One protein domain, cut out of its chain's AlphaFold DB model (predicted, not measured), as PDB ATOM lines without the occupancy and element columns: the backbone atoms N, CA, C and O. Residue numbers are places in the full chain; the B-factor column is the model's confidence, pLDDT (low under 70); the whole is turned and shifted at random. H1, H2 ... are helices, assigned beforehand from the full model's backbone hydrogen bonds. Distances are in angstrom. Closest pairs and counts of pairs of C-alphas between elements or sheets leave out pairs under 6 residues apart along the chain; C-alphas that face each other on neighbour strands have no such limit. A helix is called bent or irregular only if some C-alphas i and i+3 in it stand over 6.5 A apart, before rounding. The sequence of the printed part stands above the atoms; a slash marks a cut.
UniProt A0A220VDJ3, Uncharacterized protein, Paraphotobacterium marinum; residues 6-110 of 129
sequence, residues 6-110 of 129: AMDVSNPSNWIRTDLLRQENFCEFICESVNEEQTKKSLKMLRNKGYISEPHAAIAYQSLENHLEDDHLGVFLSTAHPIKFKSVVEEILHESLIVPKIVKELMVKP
ATOM      1  N   ALA A   6      -4.118 111.050  27.756       92.31
ATOM      2  CA  ALA A   6      -4.183 110.438  26.425       92.31
ATOM      3  C   ALA A   6      -3.884 108.925  26.444       92.31
ATOM      4  O   ALA A   6      -4.149 108.235  25.462       92.31
ATOM      5  N   MET A   7      -3.347 108.413  27.555       93.81
ATOM      6  CA  MET A   7      -3.102 106.994  27.819       93.81
ATOM      7  C   MET A   7      -4.166 106.364  28.731       93.81
ATOM      8  O   MET A   7      -4.054 105.180  29.043       93.81
ATOM      9  N   ASP A   8      -5.226 107.095  29.106       94.19
ATOM     10  CA  ASP A   8      -6.374 106.555  29.854       94.19
ATOM     11  C   ASP A   8      -7.265 105.686  28.942       94.19
ATOM     12  O   ASP A   8      -8.415 106.009  28.639       94.19
ATOM     13  N   VAL A   9      -6.716 104.562  28.477       91.69
ATOM     14  CA  VAL A   9      -7.346 103.617  27.550       91.69
ATOM     15  C   VAL A   9      -7.457 102.251  28.224       91.69
ATOM     16  O   VAL A   9      -6.456 101.579  28.451       91.69
ATOM     17  N   SER A  10      -8.682 101.807  28.510       91.12
ATOM     18  CA  SER A  10      -8.935 100.492  29.124       91.12
ATOM     19  C   SER A  10      -9.022  99.342  28.116       91.12
ATOM     20  O   SER A  10      -8.819  98.191  28.489       91.12
ATOM     21  N   ASN A  11      -9.316  99.638  26.845       92.19
ATOM     22  CA  ASN A  11      -9.375  98.655  25.763       92.19
ATOM     23  C   ASN A  11      -8.540  99.130  24.557       92.19
ATOM     24  O   ASN A  11      -9.065  99.818  23.675       92.19
ATOM     25  N   PRO A  12      -7.228  98.829  24.526       92.31
ATOM     26  CA  PRO A  12      -6.335  99.268  23.459       92.31
ATOM     27  C   PRO A  12      -6.679  98.584  22.129       92.31
ATOM     28  O   PRO A  12      -6.395  97.407  21.917       92.31
ATOM     29  N   SER A  13      -7.237  99.343  21.182       94.31
ATOM     30  CA  SER A  13      -7.734  98.822  19.895       94.31
ATOM     31  C   SER A  13      -6.674  98.124  19.031       94.31
ATOM     32  O   SER A  13      -7.008  97.271  18.210       94.31
ATOM     33  N   ASN A  14      -5.392  98.456  19.219       94.62
ATOM     34  CA  ASN A  14      -4.276  97.846  18.495       94.62
ATOM     35  C   ASN A  14      -3.692  96.599  19.172       94.62
ATOM     36  O   ASN A  14      -2.839  95.953  18.566       94.62
ATOM     37  N   TRP A  15      -4.148  96.221  20.372       92.69
ATOM     38  CA  TRP A  15      -3.572  95.092  21.109       92.69
ATOM     39  C   TRP A  15      -3.618  93.777  20.335       92.69
ATOM     40  O   TRP A  15      -2.649  93.031  20.361       92.69
ATOM     41  N   ILE A  16      -4.677  93.537  19.554       93.81
ATOM     42  CA  ILE A  16      -4.778  92.344  18.703       93.81
ATOM     43  C   ILE A  16      -3.590  92.223  17.732       93.81
ATOM     44  O   ILE A  16      -3.118  91.126  17.467       93.81
ATOM     45  N   ARG A  17      -3.066  93.349  17.225       93.62
ATOM     46  CA  ARG A  17      -1.909  93.363  16.318       93.62
ATOM     47  C   ARG A  17      -0.616  93.091  17.081       93.62
ATOM     48  O   ARG A  17       0.213  92.326  16.605       93.62
ATOM     49  N   THR A  18      -0.462  93.690  18.261       90.94
ATOM     50  CA  THR A  18       0.697  93.459  19.134       90.94
ATOM     51  C   THR A  18       0.765  92.007  19.606       90.94
ATOM     52  O   THR A  18       1.836  91.410  19.574       90.94
ATOM     53  N   ASP A  19      -0.369  91.411  19.986       90.62
ATOM     54  CA  ASP A  19      -0.416  90.022  20.445       90.62
ATOM     55  C   ASP A  19      -0.065  89.036  19.324       90.62
ATOM     56  O   ASP A  19       0.669  88.084  19.571       90.62
ATOM     57  N   LEU A  20      -0.480  89.303  18.079       92.31
ATOM     58  CA  LEU A  20      -0.041  88.512  16.922       92.31
ATOM     59  C   LEU A  20       1.484  88.568  16.739       92.31
ATOM     60  O   LEU A  20       2.114  87.525  16.604       92.31
ATOM     61  N   LEU A  21       2.103  89.752  16.804       91.62
ATOM     62  CA  LEU A  21       3.569  89.878  16.696       91.62
ATOM     63  C   LEU A  21       4.306  89.133  17.819       91.62
ATOM     64  O   LEU A  21       5.359  88.540  17.585       91.62
ATOM     65  N   ARG A  22       3.742  89.150  19.031       89.75
ATOM     66  CA  ARG A  22       4.270  88.414  20.183       89.75
ATOM     67  C   ARG A  22       4.171  86.900  19.980       89.75
ATOM     68  O   ARG A  22       5.119  86.193  20.299       89.75
ATOM     69  N   GLN A  23       3.046  86.400  19.465       91.12
ATOM     70  CA  GLN A  23       2.847  84.969  19.192       91.12
ATOM     71  C   GLN A  23       3.808  84.440  18.117       91.12
ATOM     72  O   GLN A  23       4.280  83.312  18.224       91.12
ATOM     73  N   GLU A  24       4.157  85.276  17.137       93.44
ATOM     74  CA  GLU A  24       5.148  84.968  16.096       93.44
ATOM     75  C   GLU A  24       6.610  85.118  16.576       93.44
ATOM     76  O   GLU A  24       7.536  84.993  15.778       93.44
ATOM     77  N   ASN A  25       6.843  85.392  17.870       87.75
ATOM     78  CA  ASN A  25       8.164  85.647  18.466       87.75
ATOM     79  C   ASN A  25       8.987  86.709  17.707       87.75
ATOM     80  O   ASN A  25      10.210  86.607  17.617       87.75
ATOM     81  N   PHE A  26       8.325  87.732  17.149       89.12
ATOM     82  CA  PHE A  26       8.992  88.761  16.344       89.12
ATOM     83  C   PHE A  26       9.997  89.585  17.163       89.12
ATOM     84  O   PHE A  26      11.064  89.944  16.668       89.12
ATOM     85  N   CYS A  27       9.659  89.883  18.418       82.50
ATOM     86  CA  CYS A  27      10.562  90.480  19.394       82.50
ATOM     87  C   CYS A  27      10.074  90.210  20.822       82.50
ATOM     88  O   CYS A  27       8.896  89.915  21.049       82.50
ATOM     89  N   GLU A  28      10.978  90.342  21.789       85.69
ATOM     90  CA  GLU A  28      10.619  90.345  23.206       85.69
ATOM     91  C   GLU A  28      10.034  91.706  23.600       85.69
ATOM     92  O   GLU A  28      10.494  92.756  23.146       85.69
ATOM     93  N   PHE A  29       8.995  91.687  24.435       87.50
ATOM     94  CA  PHE A  29       8.347  92.888  24.952       87.50
ATOM     95  C   PHE A  29       8.465  92.918  26.469       87.50
ATOM     96  O   PHE A  29       8.110  91.951  27.144       87.50
ATOM     97  N   ILE A  30       8.882  94.064  26.994       89.25
ATOM     98  CA  ILE A  30       8.770  94.393  28.411       89.25
ATOM     99  C   ILE A  30       7.632  95.401  28.548       89.25
ATOM    100  O   ILE A  30       7.562  96.377  27.800       89.25
ATOM    101  N   CYS A  31       6.727  95.145  29.487       90.31
ATOM    102  CA  CYS A  31       5.601  96.017  29.787       90.31
ATOM    103  C   CYS A  31       5.677  96.441  31.248       90.31
ATOM    104  O   CYS A  31       5.796  95.595  32.133       90.31
ATOM    105  N   GLU A  32       5.531  97.736  31.500       94.69
ATOM    106  CA  GLU A  32       5.556  98.296  32.845       94.69
ATOM    107  C   GLU A  32       4.398  99.274  33.048       94.69
ATOM    108  O   GLU A  32       3.996  99.996  32.134       94.69
ATOM    109  N   SER A  33       3.877  99.298  34.273       95.62
ATOM    110  CA  SER A  33       2.896 100.279  34.725       95.62
ATOM    111  C   SER A  33       3.579 101.306  35.619       95.62
ATOM    112  O   SER A  33       4.175 100.946  36.632       95.62
ATOM    113  N   VAL A  34       3.431 102.584  35.278       97.12
ATOM    114  CA  VAL A  34       3.993 103.708  36.035       97.12
ATOM    115  C   VAL A  34       2.858 104.489  36.683       97.12
ATOM    116  O   VAL A  34       1.897 104.872  36.017       97.12
ATOM    117  N   ASN A  35       2.949 104.709  37.992       97.50
ATOM    118  CA  ASN A  35       1.946 105.457  38.744       97.50
ATOM    119  C   ASN A  35       2.233 106.970  38.762       97.50
ATOM    120  O   ASN A  35       3.304 107.435  38.381       97.50
ATOM    121  N   GLU A  36       1.278 107.751  39.266       97.38
ATOM    122  CA  GLU A  36       1.359 109.217  39.292       97.38
ATOM    123  C   GLU A  36       2.558 109.778  40.062       97.38
ATOM    124  O   GLU A  36       3.131 110.800  39.683       97.38
ATOM    125  N   GLU A  37       2.943 109.134  41.160       98.00
ATOM    126  CA  GLU A  37       4.084 109.571  41.961       98.00
ATOM    127  C   GLU A  37       5.395 109.362  41.196       98.00
ATOM    128  O   GLU A  37       6.228 110.271  41.123       98.00
ATOM    129  N   GLN A  38       5.540 108.200  40.554       98.19
ATOM    130  CA  GLN A  38       6.673 107.888  39.686       98.19
ATOM    131  C   GLN A  38       6.726 108.834  38.482       98.19
ATOM    132  O   GLN A  38       7.790 109.383  38.198       98.19
ATOM    133  N   THR A  39       5.591 109.123  37.837       98.25
ATOM    134  CA  THR A  39       5.502 110.091  36.730       98.25
ATOM    135  C   THR A  39       5.996 111.474  37.155       98.25
ATOM    136  O   THR A  39       6.842 112.071  36.484       98.25
ATOM    137  N   LYS A  40       5.539 111.980  38.310       98.44
ATOM    138  CA  LYS A  40       5.990 113.270  38.864       98.44
ATOM    139  C   LYS A  40       7.488 113.269  39.168       98.44
ATOM    140  O   LYS A  40       8.176 114.247  38.867       98.44
ATOM    141  N   LYS A  41       8.005 112.186  39.759       98.50
ATOM    142  CA  LYS A  41       9.435 112.025  40.059       98.50
ATOM    143  C   LYS A  41      10.269 112.019  38.777       98.50
ATOM    144  O   LYS A  41      11.245 112.762  38.691       98.50
ATOM    145  N   SER A  42       9.855 111.253  37.776       98.38
ATOM    146  CA  SER A  42      10.519 111.170  36.475       98.38
ATOM    147  C   SER A  42      10.532 112.505  35.739       98.38
ATOM    148  O   SER A  42      11.561 112.895  35.189       98.38
ATOM    149  N   LEU A  43       9.444 113.272  35.810       98.25
ATOM    150  CA  LEU A  43       9.402 114.613  35.233       98.25
ATOM    151  C   LEU A  43      10.436 115.552  35.880       98.25
ATOM    152  O   LEU A  43      11.136 116.283  35.178       98.25
ATOM    153  N   LYS A  44      10.588 115.489  37.209       98.56
ATOM    154  CA  LYS A  44      11.626 116.235  37.944       98.56
ATOM    155  C   LYS A  44      13.038 115.753  37.596       98.56
ATOM    156  O   LYS A  44      13.939 116.574  37.448       98.56
ATOM    157  N   MET A  45      13.241 114.446  37.424       98.38
ATOM    158  CA  MET A  45      14.531 113.885  36.999       98.38
ATOM    159  C   MET A  45      14.934 114.381  35.607       98.38
ATOM    160  O   MET A  45      16.052 114.861  35.438       98.38
ATOM    161  N   LEU A  46      14.017 114.348  34.634       98.31
ATOM    162  CA  LEU A  46      14.245 114.905  33.297       98.31
ATOM    163  C   LEU A  46      14.581 116.397  33.364       98.31
ATOM    164  O   LEU A  46      15.553 116.840  32.745       98.31
ATOM    165  N   ARG A  47      13.848 117.161  34.189       98.19
ATOM    166  CA  ARG A  47      14.134 118.583  34.402       98.19
ATOM    167  C   ARG A  47      15.543 118.808  34.946       98.19
ATOM    168  O   ARG A  47      16.242 119.678  34.425       98.19
ATOM    169  N   ASN A  48      15.976 118.010  35.924       98.06
ATOM    170  CA  ASN A  48      17.327 118.062  36.498       98.06
ATOM    171  C   ASN A  48      18.418 117.713  35.474       98.06
ATOM    172  O   ASN A  48      19.526 118.233  35.568       98.06
ATOM    173  N   LYS A  49      18.102 116.885  34.470       97.44
ATOM    174  CA  LYS A  49      18.970 116.614  33.309       97.44
ATOM    175  C   LYS A  49      18.919 117.724  32.241       97.44
ATOM    176  O   LYS A  49      19.552 117.601  31.199       97.44
ATOM    177  N   GLY A  50      18.183 118.810  32.479       97.69
ATOM    178  CA  GLY A  50      18.067 119.951  31.567       97.69
ATOM    179  C   GLY A  50      16.968 119.820  30.509       97.69
ATOM    180  O   GLY A  50      16.881 120.678  29.632       97.69
ATOM    181  N   TYR A  51      16.105 118.801  30.592       97.69
ATOM    182  CA  TYR A  51      15.048 118.542  29.613       97.69
ATOM    183  C   TYR A  51      13.652 118.740  30.220       97.69
ATOM    184  O   TYR A  51      13.244 118.023  31.132       97.69
ATOM    185  N   ILE A  52      12.891 119.715  29.713       97.38
ATOM    186  CA  ILE A  52      11.497 119.923  30.129       97.38
ATOM    187  C   ILE A  52      10.608 119.000  29.300       97.38
ATOM    188  O   ILE A  52      10.419 119.215  28.105       97.38
ATOM    189  N   SER A  53      10.057 117.988  29.962       97.81
ATOM    190  CA  SER A  53       9.180 116.989  29.356       97.81
ATOM    191  C   SER A  53       7.726 117.169  29.805       97.81
ATOM    192  O   SER A  53       7.336 118.221  30.319       97.81
ATOM    193  N   GLU A  54       6.914 116.143  29.592       97.81
ATOM    194  CA  GLU A  54       5.506 116.083  29.969       97.81
ATOM    195  C   GLU A  54       5.123 114.686  30.493       97.81
ATOM    196  O   GLU A  54       5.938 113.765  30.388       97.81
ATOM    197  N   PRO A  55       3.938 114.515  31.113       98.06
ATOM    198  CA  PRO A  55       3.588 113.277  31.810       98.06
ATOM    199  C   PRO A  55       3.684 111.989  30.974       98.06
ATOM    200  O   PRO A  55       4.138 110.976  31.500       98.06
ATOM    201  N   HIS A  56       3.318 112.000  29.687       98.12
ATOM    202  CA  HIS A  56       3.307 110.788  28.851       98.12
ATOM    203  C   HIS A  56       4.735 110.294  28.571       98.12
ATOM    204  O   HIS A  56       5.053 109.119  28.737       98.12
ATOM    205  N   ALA A  57       5.633 111.205  28.211       98.00
ATOM    206  CA  ALA A  57       7.046 110.927  28.004       98.00
ATOM    207  C   ALA A  57       7.773 110.608  29.316       98.00
ATOM    208  O   ALA A  57       8.715 109.821  29.309       98.00
ATOM    209  N   ALA A  58       7.346 111.187  30.444       98.25
ATOM    210  CA  ALA A  58       7.892 110.855  31.760       98.25
ATOM    211  C   ALA A  58       7.608 109.395  32.155       98.25
ATOM    212  O   ALA A  58       8.471 108.768  32.760       98.25
ATOM    213  N   ILE A  59       6.457 108.834  31.764       98.12
ATOM    214  CA  ILE A  59       6.155 107.400  31.925       98.12
ATOM    215  C   ILE A  59       7.130 106.545  31.110       98.12
ATOM    216  O   ILE A  59       7.729 105.614  31.644       98.12
ATOM    217  N   ALA A  60       7.334 106.883  29.833       97.94
ATOM    218  CA  ALA A  60       8.262 106.149  28.972       97.94
ATOM    219  C   ALA A  60       9.710 106.233  29.484       97.94
ATOM    220  O   ALA A  60      10.420 105.233  29.495       97.94
ATOM    221  N   TYR A  61      10.131 107.410  29.951       98.19
ATOM    222  CA  TYR A  61      11.442 107.605  30.565       98.19
ATOM    223  C   TYR A  61      11.606 106.790  31.853       98.19
ATOM    224  O   TYR A  61      12.644 106.164  32.032       98.19
ATOM    225  N   GLN A  62      10.587 106.756  32.720       98.06
ATOM    226  CA  GLN A  62      10.629 105.954  33.943       98.06
ATOM    227  C   GLN A  62      10.883 104.479  33.632       98.06
ATOM    228  O   GLN A  62      11.722 103.864  34.285       98.06
ATOM    229  N   SER A  63      10.166 103.935  32.646       97.19
ATOM    230  CA  SER A  63      10.321 102.531  32.275       97.19
ATOM    231  C   SER A  63      11.657 102.258  31.594       97.19
ATOM    232  O   SER A  63      12.323 101.274  31.906       97.19
ATOM    233  N   LEU A  64      12.117 103.179  30.742       96.88
ATOM    234  CA  LEU A  64      13.447 103.090  30.151       96.88
ATOM    235  C   LEU A  64      14.537 103.035  31.231       96.88
ATOM    236  O   LEU A  64      15.362 102.137  31.192       96.88
ATOM    237  N   GLU A  65      14.533 103.939  32.214       95.81
ATOM    238  CA  GLU A  65      15.562 103.952  33.269       95.81
ATOM    239  C   GLU A  65      15.528 102.696  34.155       95.81
ATOM    240  O   GLU A  65      16.557 102.329  34.712       95.81
ATOM    241  N   ASN A  66      14.377 102.030  34.286       95.94
ATOM    242  CA  ASN A  66      14.259 100.792  35.061       95.94
ATOM    243  C   ASN A  66      14.847  99.568  34.338       95.94
ATOM    244  O   ASN A  66      15.170  98.577  34.993       95.94
ATOM    245  N   HIS A  67      14.978  99.631  33.010       95.00
ATOM    246  CA  HIS A  67      15.371  98.504  32.160       95.00
ATOM    247  C   HIS A  67      16.615  98.767  31.297       95.00
ATOM    248  O   HIS A  67      17.058  97.867  30.587       95.00
ATOM    249  N   LEU A  68      17.173  99.978  31.322       95.50
ATOM    250  CA  LEU A  68      18.359 100.334  30.550       95.50
ATOM    251  C   LEU A  68      19.616  99.725  31.183       95.50
ATOM    252  O   LEU A  68      19.917  99.981  32.347       95.50
ATOM    253  N   GLU A  69      20.361  98.957  30.393       94.62
ATOM    254  CA  GLU A  69      21.667  98.410  30.777       94.62
ATOM    255  C   GLU A  69      22.794  99.391  30.407       94.62
ATOM    256  O   GLU A  69      22.648 100.197  29.484       94.62
ATOM    257  N   ASP A  70      23.915  99.334  31.132       93.31
ATOM    258  CA  ASP A  70      25.004 100.324  31.049       93.31
ATOM    259  C   ASP A  70      25.649 100.437  29.652       93.31
ATOM    260  O   ASP A  70      26.208 101.480  29.307       93.31
ATOM    261  N   ASP A  71      25.590  99.380  28.842       95.69
ATOM    262  CA  ASP A  71      26.150  99.305  27.489       95.69
ATOM    263  C   ASP A  71      25.122  99.568  26.374       95.69
ATOM    264  O   ASP A  71      25.464  99.529  25.186       95.69
ATOM    265  N   HIS A  72      23.882  99.915  26.729       95.12
ATOM    266  CA  HIS A  72      22.815 100.211  25.781       95.12
ATOM    267  C   HIS A  72      22.547 101.714  25.613       95.12
ATOM    268  O   HIS A  72      22.631 102.521  26.539       95.12
ATOM    269  N   LEU A  73      22.147 102.102  24.397       96.25
ATOM    270  CA  LEU A  73      21.586 103.426  24.132       96.25
ATOM    271  C   LEU A  73      20.065 103.381  24.303       96.25
ATOM    272  O   LEU A  73      19.356 102.790  23.489       96.25
ATOM    273  N   GLY A  74      19.563 104.064  25.328       96.06
ATOM    274  CA  GLY A  74      18.133 104.202  25.568       96.06
ATOM    275  C   GLY A  74      17.485 105.307  24.732       96.06
ATOM    276  O   GLY A  74      17.983 106.432  24.675       96.06
ATOM    277  N   VAL A  75      16.330 105.015  24.130       97.19
ATOM    278  CA  VAL A  75      15.488 106.002  23.437       97.19
ATOM    279  C   VAL A  75      14.063 105.896  23.966       97.19
ATOM    280  O   VAL A  75      13.471 104.822  23.951       97.19
ATOM    281  N   PHE A  76      13.490 107.020  24.394       97.75
ATOM    282  CA  PHE A  76      12.072 107.127  24.738       97.75
ATOM    283  C   PHE A  76      11.384 108.136  23.817       97.75
ATOM    284  O   PHE A  76      11.999 109.087  23.329       97.75
ATOM    285  N   LEU A  77      10.092 107.934  23.564       97.81
ATOM    286  CA  LEU A  77       9.328 108.783  22.655       97.81
ATOM    287  C   LEU A  77       8.647 109.917  23.424       97.81
ATOM    288  O   LEU A  77       7.815 109.679  24.296       97.81
ATOM    289  N   SER A  78       8.965 111.158  23.058       96.19
ATOM    290  CA  SER A  78       8.231 112.334  23.527       96.19
ATOM    291  C   SER A  78       7.029 112.580  22.617       96.19
ATOM    292  O   SER A  78       7.155 113.125  21.523       96.19
ATOM    293  N   THR A  79       5.860 112.103  23.043       96.62
ATOM    294  CA  THR A  79       4.652 112.045  22.203       96.62
ATOM    295  C   THR A  79       3.870 113.359  22.164       96.62
ATOM    296  O   THR A  79       3.018 113.553  21.293       96.62
ATOM    297  N   ALA A  80       4.158 114.285  23.080       96.00
ATOM    298  CA  ALA A  80       3.520 115.589  23.146       96.00
ATOM    299  C   ALA A  80       4.497 116.688  23.577       96.00
ATOM    300  O   ALA A  80       5.454 116.462  24.310       96.00
ATOM    301  N   HIS A  81       4.210 117.922  23.158       96.25
ATOM    302  CA  HIS A  81       4.902 119.095  23.680       96.25
ATOM    303  C   HIS A  81       4.358 119.447  25.083       96.25
ATOM    304  O   HIS A  81       3.134 119.530  25.237       96.25
ATOM    305  N   PRO A  82       5.220 119.806  26.063       96.88
ATOM    306  CA  PRO A  82       4.816 120.194  27.423       96.88
ATOM    307  C   PRO A  82       3.743 121.276  27.536       96.88
ATOM    308  O   PRO A  82       2.981 121.300  28.498       96.88
ATOM    309  N   ILE A  83       3.623 122.151  26.533       96.06
ATOM    310  CA  ILE A  83       2.644 123.232  26.546       96.06
ATOM    311  C   ILE A  83       1.201 122.716  26.510       96.06
ATOM    312  O   ILE A  83       0.307 123.381  27.025       96.06
ATOM    313  N   LYS A  84       0.977 121.512  25.963       94.31
ATOM    314  CA  LYS A  84      -0.337 120.854  25.978       94.31
ATOM    315  C   LYS A  84      -0.791 120.485  27.394       94.31
ATOM    316  O   LYS A  84      -1.985 120.334  27.613       94.31
ATOM    317  N   PHE A  85       0.146 120.394  28.338       96.12
ATOM    318  CA  PHE A  85      -0.079 120.033  29.739       96.12
ATOM    319  C   PHE A  85       0.455 121.116  30.685       96.12
ATOM    320  O   PHE A  85       0.907 120.814  31.785       96.12
ATOM    321  N   LYS A  86       0.418 122.385  30.244       95.25
ATOM    322  CA  LYS A  86       1.056 123.521  30.925       95.25
ATOM    323  C   LYS A  86       0.786 123.550  32.429       95.25
ATOM    324  O   LYS A  86       1.739 123.556  33.192       95.25
ATOM    325  N   SER A  87      -0.479 123.543  32.849       95.38
ATOM    326  CA  SER A  87      -0.846 123.629  34.271       95.38
ATOM    327  C   SER A  87      -0.209 122.518  35.106       95.38
ATOM    328  O   SER A  87       0.398 122.800  36.131       95.38
ATOM    329  N   VAL A  88      -0.282 121.277  34.623       96.44
ATOM    330  CA  VAL A  88       0.297 120.097  35.281       96.44
ATOM    331  C   VAL A  88       1.817 120.206  35.379       96.44
ATOM    332  O   VAL A  88       2.391 119.971  36.439       96.44
ATOM    333  N   VAL A  89       2.486 120.561  34.280       97.69
ATOM    334  CA  VAL A  89       3.952 120.644  34.248       97.69
ATOM    335  C   VAL A  89       4.455 121.761  35.164       97.69
ATOM    336  O   VAL A  89       5.391 121.543  35.929       97.69
ATOM    337  N   GLU A  90       3.819 122.934  35.131       98.06
ATOM    338  CA  GLU A  90       4.182 124.061  35.997       98.06
ATOM    339  C   GLU A  90       3.933 123.756  37.479       98.06
ATOM    340  O   GLU A  90       4.752 124.123  38.320       98.06
ATOM    341  N   GLU A  91       2.849 123.048  37.811       97.81
ATOM    342  CA  GLU A  91       2.563 122.615  39.184       97.81
ATOM    343  C   GLU A  91       3.645 121.665  39.713       97.81
ATOM    344  O   GLU A  91       4.120 121.834  40.834       97.81
ATOM    345  N   ILE A  92       4.065 120.684  38.909       97.75
ATOM    346  CA  ILE A  92       5.042 119.669  39.330       97.75
ATOM    347  C   ILE A  92       6.453 120.249  39.437       97.75
ATOM    348  O   ILE A  92       7.203 119.869  40.343       97.75
ATOM    349  N   LEU A  93       6.834 121.115  38.494       97.81
ATOM    350  CA  LEU A  93       8.180 121.682  38.417       97.81
ATOM    351  C   LEU A  93       8.331 122.980  39.217       97.81
ATOM    352  O   LEU A  93       9.457 123.378  39.487       97.81
ATOM    353  N   HIS A  94       7.229 123.617  39.620       97.31
ATOM    354  CA  HIS A  94       7.220 124.943  40.248       97.31
ATOM    355  C   HIS A  94       7.931 126.016  39.397       97.31
ATOM    356  O   HIS A  94       8.559 126.936  39.917       97.31
ATOM    357  N   GLU A  95       7.813 125.904  38.075       95.38
ATOM    358  CA  GLU A  95       8.423 126.795  37.082       95.38
ATOM    359  C   GLU A  95       7.374 127.200  36.041       95.38
ATOM    360  O   GLU A  95       6.477 126.419  35.747       95.38
ATOM    361  N   SER A  96       7.478 128.397  35.455       96.44
ATOM    362  CA  SER A  96       6.581 128.824  34.368       96.44
ATOM    363  C   SER A  96       7.096 128.395  32.994       96.44
ATOM    364  O   SER A  96       8.268 128.591  32.673       96.44
ATOM    365  N   LEU A  97       6.207 127.888  32.139       95.75
ATOM    366  CA  LEU A  97       6.541 127.519  30.766       95.75
ATOM    367  C   LEU A  97       6.364 128.691  29.800       95.75
ATOM    368  O   LEU A  97       5.344 129.387  29.784       95.75
ATOM    369  N   ILE A  98       7.339 128.846  28.904       93.88
ATOM    370  CA  ILE A  98       7.235 129.773  27.779       93.88
ATOM    371  C   ILE A  98       6.210 129.217  26.791       93.88
ATOM    372  O   ILE A  98       6.422 128.183  26.159       93.88
ATOM    373  N   VAL A  99       5.101 129.935  26.630       94.56
ATOM    374  CA  VAL A  99       4.085 129.604  25.626       94.56
ATOM    375  C   VAL A  99       4.542 130.124  24.257       94.56
ATOM    376  O   VAL A  99       4.723 131.343  24.118       94.56
ATOM    377  N   PRO A 100       4.711 129.263  23.235       93.88
ATOM    378  CA  PRO A 100       5.061 129.708  21.891       93.88
ATOM    379  C   PRO A 100       4.024 130.689  21.335       93.88
ATOM    380  O   PRO A 100       2.826 130.542  21.584       93.88
ATOM    381  N   LYS A 101       4.468 131.677  20.547       94.69
ATOM    382  CA  LYS A 101       3.595 132.731  19.993       94.69
ATOM    383  C   LYS A 101       2.377 132.155  19.260       94.69
ATOM    384  O   LYS A 101       1.259 132.569  19.539       94.69
ATOM    385  N   ILE A 102       2.591 131.148  18.411       93.69
ATOM    386  CA  ILE A 102       1.518 130.481  17.662       93.69
ATOM    387  C   ILE A 102       0.460 129.857  18.583       93.69
ATOM    388  O   ILE A 102      -0.729 129.927  18.301       93.69
ATOM    389  N   VAL A 103       0.873 129.300  19.726       94.06
ATOM    390  CA  VAL A 103      -0.054 128.722  20.705       94.06
ATOM    391  C   VAL A 103      -0.847 129.832  21.392       94.06
ATOM    392  O   VAL A 103      -2.061 129.711  21.511       94.06
ATOM    393  N   LYS A 104      -0.205 130.951  21.762       93.88
ATOM    394  CA  LYS A 104      -0.904 132.119  22.333       93.88
ATOM    395  C   LYS A 104      -1.989 132.652  21.392       93.88
ATOM    396  O   LYS A 104      -3.087 132.957  21.844       93.88
ATOM    397  N   GLU A 105      -1.692 132.738  20.097       94.69
ATOM    398  CA  GLU A 105      -2.647 133.183  19.073       94.69
ATOM    399  C   GLU A 105      -3.829 132.218  18.907       94.69
ATOM    400  O   GLU A 105      -4.945 132.653  18.626       94.69
ATOM    401  N   LEU A 106      -3.614 130.913  19.096       92.56
ATOM    402  CA  LEU A 106      -4.685 129.914  19.060       92.56
ATOM    403  C   LEU A 106      -5.562 129.953  20.318       92.56
ATOM    404  O   LEU A 106      -6.774 129.810  20.203       92.56
ATOM    405  N   MET A 107      -4.974 130.188  21.495       89.94
ATOM    406  CA  MET A 107      -5.689 130.184  22.781       89.94
ATOM    407  C   MET A 107      -6.740 131.292  22.923       89.94
ATOM    408  O   MET A 107      -7.643 131.161  23.742       89.94
ATOM    409  N   VAL A 108      -6.627 132.384  22.159       93.69
ATOM    410  CA  VAL A 108      -7.588 133.504  22.195       93.69
ATOM    411  C   VAL A 108      -8.721 133.367  21.177       93.69
ATOM    412  O   VAL A 108      -9.619 134.209  21.145       93.69
ATOM    413  N   LYS A 109      -8.690 132.342  20.318       95.19
ATOM    414  CA  LYS A 109      -9.773 132.107  19.361       95.19
ATOM    415  C   LYS A 109     -11.008 131.586  20.102       95.19
ATOM    416  O   LYS A 109     -10.861 130.755  20.996       95.19
ATOM    417  N   PRO A 110     -12.219 132.039  19.737       94.44
ATOM    418  CA  PRO A 110     -13.436 131.499  20.326       94.44
ATOM    419  C   PRO A 110     -13.547 130.000  20.014       94.44
ATOM    420  O   PRO A 110     -13.328 129.595  18.869       94.44
TER     421      PRO A 110
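Overview. This is residues 6 to 110 of the 129 residues of an uncharacterized protein of Paraphotobacterium marinum (UniProt A0A220VDJ3). H2 and H3, packed at nearly a right angle, form a small core; H4 packs on H2 by its last two residues, while H1 and H5 lie far out at opposite ends of the long axis. The printed part has 105 residues with five named helices, H1 to H5, and no named strand: all helix, loose, radius of gyration of the C-alphas 16.8 A, spans 50 by 37 by 23 A.

Along the chain. H2, residues 36 to 48, runs 18.5 A from (1.359, 109.217, 39.292). H3, residues 55 to 67, runs 18.9 A. H4 is residues 82 to 93, H1 15 to 23, and H5 101 to 107, ending at (-5.689, 130.184, 22.781).

Arrangement. H2 and H3 touch, about perpendicular at 85 degrees; their closest C-alphas, Leu 43 and Ala 58, are 5.3 A apart. H4 touches H2 with residues 92 to 93 alone, about perpendicular at 87 degrees; the closest C-alphas, Lys 44 and Leu 93, are 6.5 A apart. H4 is irregular: C-alphas 84 and 87 are 8.8 A apart. H1 and H5 touch no helix. Every O i to N i+4 pair is within hydrogen-bond range in H1, H2, H3 and H5; in H4, 6 of 8.

Size, cuts and confidence. The farthest C-alphas, Asp 71 and Pro 110, are 51.5 A apart. The links H1 to H2 and H3 to H4 are long. The printed part has no cut, and no printed residue is under 70 in pLDDT.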